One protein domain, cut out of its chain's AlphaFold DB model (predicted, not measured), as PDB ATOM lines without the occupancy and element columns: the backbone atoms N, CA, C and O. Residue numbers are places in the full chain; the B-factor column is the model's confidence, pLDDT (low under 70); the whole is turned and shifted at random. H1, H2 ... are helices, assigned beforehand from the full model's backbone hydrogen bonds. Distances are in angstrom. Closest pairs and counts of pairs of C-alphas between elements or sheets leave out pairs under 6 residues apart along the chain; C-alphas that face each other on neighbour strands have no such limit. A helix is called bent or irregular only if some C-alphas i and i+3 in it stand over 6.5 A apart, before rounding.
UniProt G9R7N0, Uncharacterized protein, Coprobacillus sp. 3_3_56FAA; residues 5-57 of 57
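This is residues 5 to 57 of the 57 residues of an uncharacterized protein of Coprobacillus sp. 3_3_56FAA (UniProt G9R7N0). A long helix, H1, is bent into a V, and H2 runs back across the V's opening, touching one arm near each of its ends. A short helix, H3, touches no helix and follows a link that sticks out at residues 46 to 51. The printed part has 53 residues with three named helices, H1, H2, H3 in chain order, and no named strand: all helix. It is only just compact, close to loose, with a radius of gyration of the C-alphas of 11.7 A, and elongated, spanning 34 by 18 by 18 A.

H1, residues 5 to 25, was assigned as one helix by its hydrogen bonds but is bent: C-alphas 13 and 16 are 7.7 A apart. Its arms are H1a, residues 5 to 13, 12.2 A, from C-alpha 5 at (45.798, -27.398, 29.624), and H1b, residues 16 to 25, 14.3 A. H2 is residues 32 to 45, 20.3 A; H3 is residues 52 to 56, ending at C-alpha 56 (56.805, -20.127, 17.688).

H1a and H1b stand at a steep tilt of 60 degrees. H1a touches H2 at residues 40 to 44 alone, closest C-alphas Ile 7 and Ala 44, 6.4 A, opposite ways at a steep 42 degrees. H1b touches H2 at residues 32 to 36 alone, closest C-alphas Cys 22 and Val 32, 7.1 A, opposite ways at a steep 60 degrees. H3 is apart from H1a, H1b and H2. In H1a, H1b, H2 and H3 every O i to N i+4 pair is within hydrogen-bond range.

The C-alphas farthest apart, of Gln 29 and Asn 50, are 34.5 A apart. The printed part has no cut, and both links are short. Residues 27 to 30 have pLDDT under 70.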
ATOM      1  N   GLU A   5      44.439 -27.364  29.066       92.88
ATOM      2  CA  GLU A   5      45.798 -27.398  29.624       92.88
ATOM      3  C   GLU A   5      46.877 -27.006  28.605       92.88
ATOM      4  O   GLU A   5      47.822 -26.290  28.940       92.88
ATOM      5  N   GLU A   6      46.761 -27.469  27.357       90.62
ATOM      6  CA  GLU A   6      47.690 -27.095  26.282       90.62
ATOM      7  C   GLU A   6      47.581 -25.608  25.939       90.62
ATOM      8  O   GLU A   6      48.586 -24.963  25.638       90.62
ATOM      9  N   ILE A   7      46.369 -25.055  25.999       91.50
ATOM     10  CA  ILE A   7      46.122 -23.632  25.763       91.50
ATOM     11  C   ILE A   7      46.697 -22.802  26.912       91.50
ATOM     12  O   ILE A   7      47.408 -21.837  26.648       91.50
ATOM     13  N   THR A   8      46.465 -23.186  28.171       93.12
ATOM     14  CA  THR A   8      47.032 -22.500  29.342       93.12
ATOM     15  C   THR A   8      48.557 -22.492  29.293       93.12
ATOM     16  O   THR A   8      49.157 -21.432  29.444       93.12
ATOM     17  N   LYS A   9      49.190 -23.628  28.972       93.81
ATOM     18  CA  LYS A   9      50.653 -23.697  28.804       93.81
ATOM     19  C   LYS A   9      51.156 -22.768  27.700       93.81
ATOM     20  O   LYS A   9      52.163 -22.092  27.887       93.81
ATOM     21  N   ALA A  10      50.457 -22.709  26.566       91.81
ATOM     22  CA  ALA A  10      50.820 -21.805  25.480       91.81
ATOM     23  C   ALA A  10      50.647 -20.328  25.874       91.81
ATOM     24  O   ALA A  10      51.477 -19.498  25.507       91.81
ATOM     25  N   ILE A  11      49.608 -19.993  26.644       92.25
ATOM     26  CA  ILE A  11      49.418 -18.642  27.188       92.25
ATOM     27  C   ILE A  11      50.586 -18.288  28.105       92.25
ATOM     28  O   ILE A  11      51.244 -17.280  27.864       92.25
ATOM     29  N   ASP A  12      50.911 -19.134  29.080       94.44
ATOM     30  CA  ASP A  12      52.016 -18.884  30.013       94.44
ATOM     31  C   ASP A  12      53.363 -18.723  29.288       94.44
ATOM     32  O   ASP A  12      54.189 -17.892  29.668       94.44
ATOM     33  N   GLN A  13      53.580 -19.489  28.215       93.88
ATOM     34  CA  GLN A  13      54.830 -19.477  27.461       93.88
ATOM     35  C   GLN A  13      54.955 -18.292  26.491       93.88
ATOM     36  O   GLN A  13      56.057 -17.769  26.302       93.88
ATOM     37  N   TYR A  14      53.859 -17.869  25.855       93.38
ATOM     38  CA  TYR A  14      53.910 -16.915  24.743       93.38
ATOM     39  C   TYR A  14      53.230 -15.573  25.018       93.38
ATOM     40  O   TYR A  14      53.418 -14.656  24.220       93.38
ATOM     41  N   ALA A  15      52.499 -15.401  26.126       90.62
ATOM     42  CA  ALA A  15      51.767 -14.167  26.424       90.62
ATOM     43  C   ALA A  15      52.653 -12.912  26.360       90.62
ATOM     44  O   ALA A  15      52.341 -11.979  25.624       90.62
ATOM     45  N   ASP A  16      53.792 -12.901  27.056       91.19
ATOM     46  CA  ASP A  16      54.722 -11.760  27.052       91.19
ATOM     47  C   ASP A  16      55.307 -11.485  25.651       91.19
ATOM     48  O   ASP A  16      55.440 -10.335  25.226       91.19
ATOM     49  N   MET A  17      55.598 -12.539  24.881       91.94
ATOM     50  CA  MET A  17      56.097 -12.408  23.510       91.94
ATOM     51  C   MET A  17      55.042 -11.788  22.589       91.94
ATOM     52  O   MET A  17      55.347 -10.845  21.856       91.94
ATOM     53  N   VAL A  18      53.804 -12.284  22.650       89.62
ATOM     54  CA  VAL A  18      52.669 -11.740  21.894       89.62
ATOM     55  C   VAL A  18      52.444 -10.279  22.285       89.62
ATOM     56  O   VAL A  18      52.326  -9.440  21.393       89.62
ATOM     57  N   GLN A  19      52.517  -9.931  23.577       86.50
ATOM     58  CA  GLN A  19      52.394  -8.544  24.043       86.50
ATOM     59  C   GLN A  19      53.427  -7.617  23.408       86.50
ATOM     60  O   GLN A  19      53.086  -6.542  22.911       86.50
ATOM     61  N   LYS A  20      54.697  -8.035  23.412       88.19
ATOM     62  CA  LYS A  20      55.807  -7.259  22.849       88.19
ATOM     63  C   LYS A  20      55.641  -7.067  21.348       88.19
ATOM     64  O   LYS A  20      55.836  -5.957  20.856       88.19
ATOM     65  N   ILE A  21      55.244  -8.115  20.627       87.50
ATOM     66  CA  ILE A  21      54.970  -8.036  19.188       87.50
ATOM     67  C   ILE A  21      53.810  -7.071  18.924       87.50
ATOM     68  O   ILE A  21      53.946  -6.192  18.073       87.50
ATOM     69  N   CYS A  22      52.710  -7.170  19.677       85.44
ATOM     70  CA  CYS A  22      51.589  -6.235  19.579       85.44
ATOM     71  C   CYS A  22      52.044  -4.792  19.802       85.44
ATOM     72  O   CYS A  22      51.760  -3.932  18.974       85.44
ATOM     73  N   PHE A  23      52.810  -4.532  20.861       82.44
ATOM     74  CA  PHE A  23      53.304  -3.191  21.173       82.44
ATOM     75  C   PHE A  23      54.180  -2.604  20.055       82.44
ATOM     76  O   PHE A  23      54.091  -1.416  19.759       82.44
ATOM     77  N   ILE A  24      54.999  -3.432  19.397       85.19
ATOM     78  CA  ILE A  24      55.853  -3.004  18.276       85.19
ATOM     79  C   ILE A  24      55.032  -2.734  17.007       85.19
ATOM     80  O   ILE A  24      55.302  -1.773  16.286       85.19
ATOM     81  N   GLN A  25      54.053  -3.589  16.703       79.12
ATOM     82  CA  GLN A  25      53.287  -3.525  15.453       79.12
ATOM     83  C   GLN A  25      52.174  -2.469  15.486       79.12
ATOM     84  O   GLN A  25      51.762  -1.955  14.442       79.12
ATOM     85  N   MET A  26      51.673  -2.119  16.669       73.44
ATOM     86  CA  MET A  26      50.498  -1.267  16.797       73.44
ATOM     87  C   MET A  26      50.829   0.221  16.772       73.44
ATOM     88  O   MET A  26      51.138   0.844  17.780       73.44
ATOM     89  N   LYS A  27      50.674   0.812  15.581       64.44
ATOM     90  CA  LYS A  27      50.576   2.270  15.378       64.44
ATOM     91  C   LYS A  27      49.161   2.825  15.602       64.44
ATOM     92  O   LYS A  27      48.973   4.037  15.582       64.44
ATOM     93  N   GLN A  28      48.172   1.948  15.777       58.88
ATOM     94  CA  GLN A  28      46.769   2.280  16.024       58.88
ATOM     95  C   GLN A  28      46.291   1.607  17.311       58.88
ATOM     96  O   GLN A  28      46.804   0.563  17.704       58.88
ATOM     97  N   GLN A  29      45.313   2.235  17.959       58.44
ATOM     98  CA  GLN A  29      44.803   1.916  19.290       58.44
ATOM     99  C   GLN A  29      43.927   0.648  19.280       58.44
ATOM    100  O   GLN A  29      42.736   0.698  19.568       58.44
ATOM    101  N   CYS A  30      44.479  -0.494  18.887       63.19
ATOM    102  CA  CYS A  30      43.799  -1.770  19.070       63.19
ATOM    103  C   CYS A  30      43.981  -2.223  20.523       63.19
ATOM    104  O   CYS A  30      45.059  -2.073  21.105       63.19
ATOM    105  N   ASN A  31      42.912  -2.749  21.119       72.81
ATOM    106  CA  ASN A  31      42.969  -3.258  22.479       72.81
ATOM    107  C   ASN A  31      43.830  -4.528  22.497       72.81
ATOM    108  O   ASN A  31      43.577  -5.464  21.740       72.81
ATOM    109  N   VAL A  32      44.848  -4.544  23.357       70.88
ATOM    110  CA  VAL A  32      45.746  -5.686  23.555       70.88
ATOM    111  C   VAL A  32      44.935  -6.952  23.845       70.88
ATOM    112  O   VAL A  32      45.202  -7.991  23.249       70.88
ATOM    113  N   ASP A  33      43.873  -6.840  24.641       78.69
ATOM    114  CA  ASP A  33      43.016  -7.965  25.022       78.69
ATOM    115  C   ASP A  33      42.377  -8.672  23.809       78.69
ATOM    116  O   ASP A  33      42.306  -9.902  23.769       78.69
ATOM    117  N   ASP A  34      41.982  -7.915  22.779       84.12
ATOM    118  CA  ASP A  34      41.327  -8.450  21.574       84.12
ATOM    119  C   ASP A  34      42.298  -9.272  20.709       84.12
ATOM    120  O   ASP A  34      41.962 -10.330  20.162       84.12
ATOM    121  N   ILE A  35      43.558  -8.836  20.637       84.06
ATOM    122  CA  ILE A  35      44.602  -9.546  19.892       84.06
ATOM    123  C   ILE A  35      44.970 -10.833  20.611       84.06
ATOM    124  O   ILE A  35      45.102 -11.875  19.971       84.06
ATOM    125  N   PHE A  36      45.118 -10.768  21.935       84.88
ATOM    126  CA  PHE A  36      45.411 -11.933  22.758       84.88
ATOM    127  C   PHE A  36      44.335 -12.996  22.584       84.88
ATOM    128  O   PHE A  36      44.644 -14.139  22.239       84.88
ATOM    129  N   GLN A  37      43.067 -12.606  22.729       86.81
ATOM    130  CA  GLN A  37      41.947 -13.510  22.523       86.81
ATOM    131  C   GLN A  37      41.971 -14.105  21.107       86.81
ATOM    132  O   GLN A  37      41.873 -15.321  20.946       86.81
ATOM    133  N   THR A  38      42.188 -13.283  20.078       91.12
ATOM    134  CA  THR A  38      42.239 -13.747  18.684       91.12
ATOM    135  C   THR A  38      43.377 -14.742  18.430       91.12
ATOM    136  O   THR A  38      43.162 -15.763  17.769       91.12
ATOM    137  N   VAL A  39      44.584 -14.475  18.937       92.31
ATOM    138  CA  VAL A  39      45.762 -15.339  18.752       92.31
ATOM    139  C   VAL A  39      45.541 -16.694  19.420       92.31
ATOM    140  O   VAL A  39      45.684 -17.727  18.761       92.31
ATOM    141  N   PHE A  40      45.120 -16.714  20.685       91.94
ATOM    142  CA  PHE A  40      44.965 -17.968  21.423       91.94
ATOM    143  C   PHE A  40      43.724 -18.771  21.003       91.94
ATOM    144  O   PHE A  40      43.774 -20.001  21.000       91.94
ATOM    145  N   ILE A  41      42.652 -18.124  20.526       92.75
ATOM    146  CA  ILE A  41      41.522 -18.829  19.893       92.75
ATOM    147  C   ILE A  41      41.955 -19.500  18.585       92.75
ATOM    148  O   ILE A  41      41.568 -20.641  18.314       92.75
ATOM    149  N   LYS A  42      42.768 -18.832  17.757       92.12
ATOM    150  CA  LYS A  42      43.316 -19.448  16.538       92.12
ATOM    151  C   LYS A  42      44.258 -20.600  16.873       92.12
ATOM    152  O   LYS A  42      44.163 -21.649  16.246       92.12
ATOM    153  N   TYR A  43      45.102 -20.435  17.886       92.12
ATOM    154  CA  TYR A  43      45.971 -21.494  18.391       92.12
ATOM    155  C   TYR A  43      45.168 -22.721  18.860       92.12
ATOM    156  O   TYR A  43      45.464 -23.847  18.461       92.12
ATOM    157  N   ALA A  44      44.092 -22.519  19.625       92.31
ATOM    158  CA  ALA A  44      43.230 -23.600  20.105       92.31
ATOM    159  C   ALA A  44      42.587 -24.413  18.964       92.31
ATOM    160  O   ALA A  44      42.482 -25.642  19.045       92.31
ATOM    161  N   ASN A  45      42.184 -23.731  17.889       92.81
ATOM    162  CA  ASN A  45      41.476 -24.326  16.751       92.81
ATOM    163  C   ASN A  45      42.392 -24.800  15.611       92.81
ATOM    164  O   ASN A  45      41.948 -25.563  14.752       92.81
ATOM    165  N   GLY A  46      43.646 -24.352  15.583       88.31
ATOM    166  CA  GLY A  46      44.603 -24.659  14.526       88.31
ATOM    167  C   GLY A  46      45.117 -26.105  14.549       88.31
ATOM    168  O   GLY A  46      44.921 -26.828  15.531       88.31
ATOM    169  N   PRO A  47      45.815 -26.538  13.484       87.38
ATOM    170  CA  PRO A  47      46.463 -27.846  13.444       87.38
ATOM    171  C   PRO A  47      47.553 -27.975  14.521       87.38
ATOM    172  O   PRO A  47      48.028 -26.981  15.081       87.38
ATOM    173  N   HIS A  48      47.952 -29.212  14.816       86.94
ATOM    174  CA  HIS A  48      49.120 -29.465  15.658       86.94
ATOM    175  C   HIS A  48      50.396 -29.035  14.928       86.94
ATOM    176  O   HIS A  48      50.527 -29.235  13.719       86.94
ATOM    177  N   PHE A  49      51.322 -28.428  15.666       88.69
ATOM    178  CA  PHE A  49      52.630 -28.067  15.134       88.69
ATOM    179  C   PHE A  49      53.551 -29.285  15.158       88.69
ATOM    180  O   PHE A  49      53.440 -30.153  16.020       88.69
ATOM    181  N   ASN A  50      54.468 -29.337  14.196       88.19
ATOM    182  CA  ASN A  50      55.413 -30.449  14.056       88.19
ATOM    183  C   ASN A  50      56.631 -30.316  14.987       88.19
ATOM    184  O   ASN A  50      57.342 -31.296  15.194       88.19
ATOM    185  N   SER A  51      56.895 -29.115  15.512       91.44
ATOM    186  CA  SER A  51      57.956 -28.850  16.486       91.44
ATOM    187  C   SER A  51      57.683 -27.552  17.266       91.44
ATOM    188  O   SER A  51      56.897 -26.723  16.793       91.44
ATOM    189  N   PRO A  52      58.345 -27.333  18.417       87.38
ATOM    190  CA  PRO A  52      58.249 -26.079  19.169       87.38
ATOM    191  C   PRO A  52      58.698 -24.846  18.370       87.38
ATOM    192  O   PRO A  52      58.166 -23.753  18.541       87.38
ATOM    193  N   GLU A  53      59.667 -25.002  17.466       90.25
ATOM    194  CA  GLU A  53      60.117 -23.922  16.583       90.25
ATOM    195  C   GLU A  53      59.031 -23.547  15.576       90.25
ATOM    196  O   GLU A  53      58.829 -22.363  15.324       90.25
ATOM    197  N   HIS A  54      58.315 -24.538  15.032       89.38
ATOM    198  CA  HIS A  54      57.172 -24.305  14.148       89.38
ATOM    199  C   HIS A  54      55.998 -23.663  14.899       89.38
ATOM    200  O   HIS A  54      55.275 -22.863  14.327       89.38
ATOM    201  N   GLU A  55      55.817 -23.981  16.177       87.44
ATOM    202  CA  GLU A  55      54.797 -23.348  17.017       87.44
ATOM    203  C   GLU A  55      55.087 -21.869  17.307       87.44
ATOM    204  O   GLU A  55      54.162 -21.066  17.422       87.44
ATOM    205  N   LYS A  56      56.368 -21.502  17.417       87.38
ATOM    206  CA  LYS A  56      56.805 -20.127  17.688       87.38
ATOM    207  C   LYS A  56      56.856 -19.233  16.437       87.38
ATOM    208  O   LYS A  56      56.784 -18.012  16.590       87.38
ATOM    209  N   ALA A  57      57.085 -19.816  15.260       82.19
ATOM    210  CA  ALA A  57      57.303 -19.112  13.988       82.19
ATOM    211  C   ALA A  57      56.010 -18.542  13.387       82.19
ATOM    212  O   ALA A  57      56.079 -17.401  12.875       82.19
TER     213      ALA A  57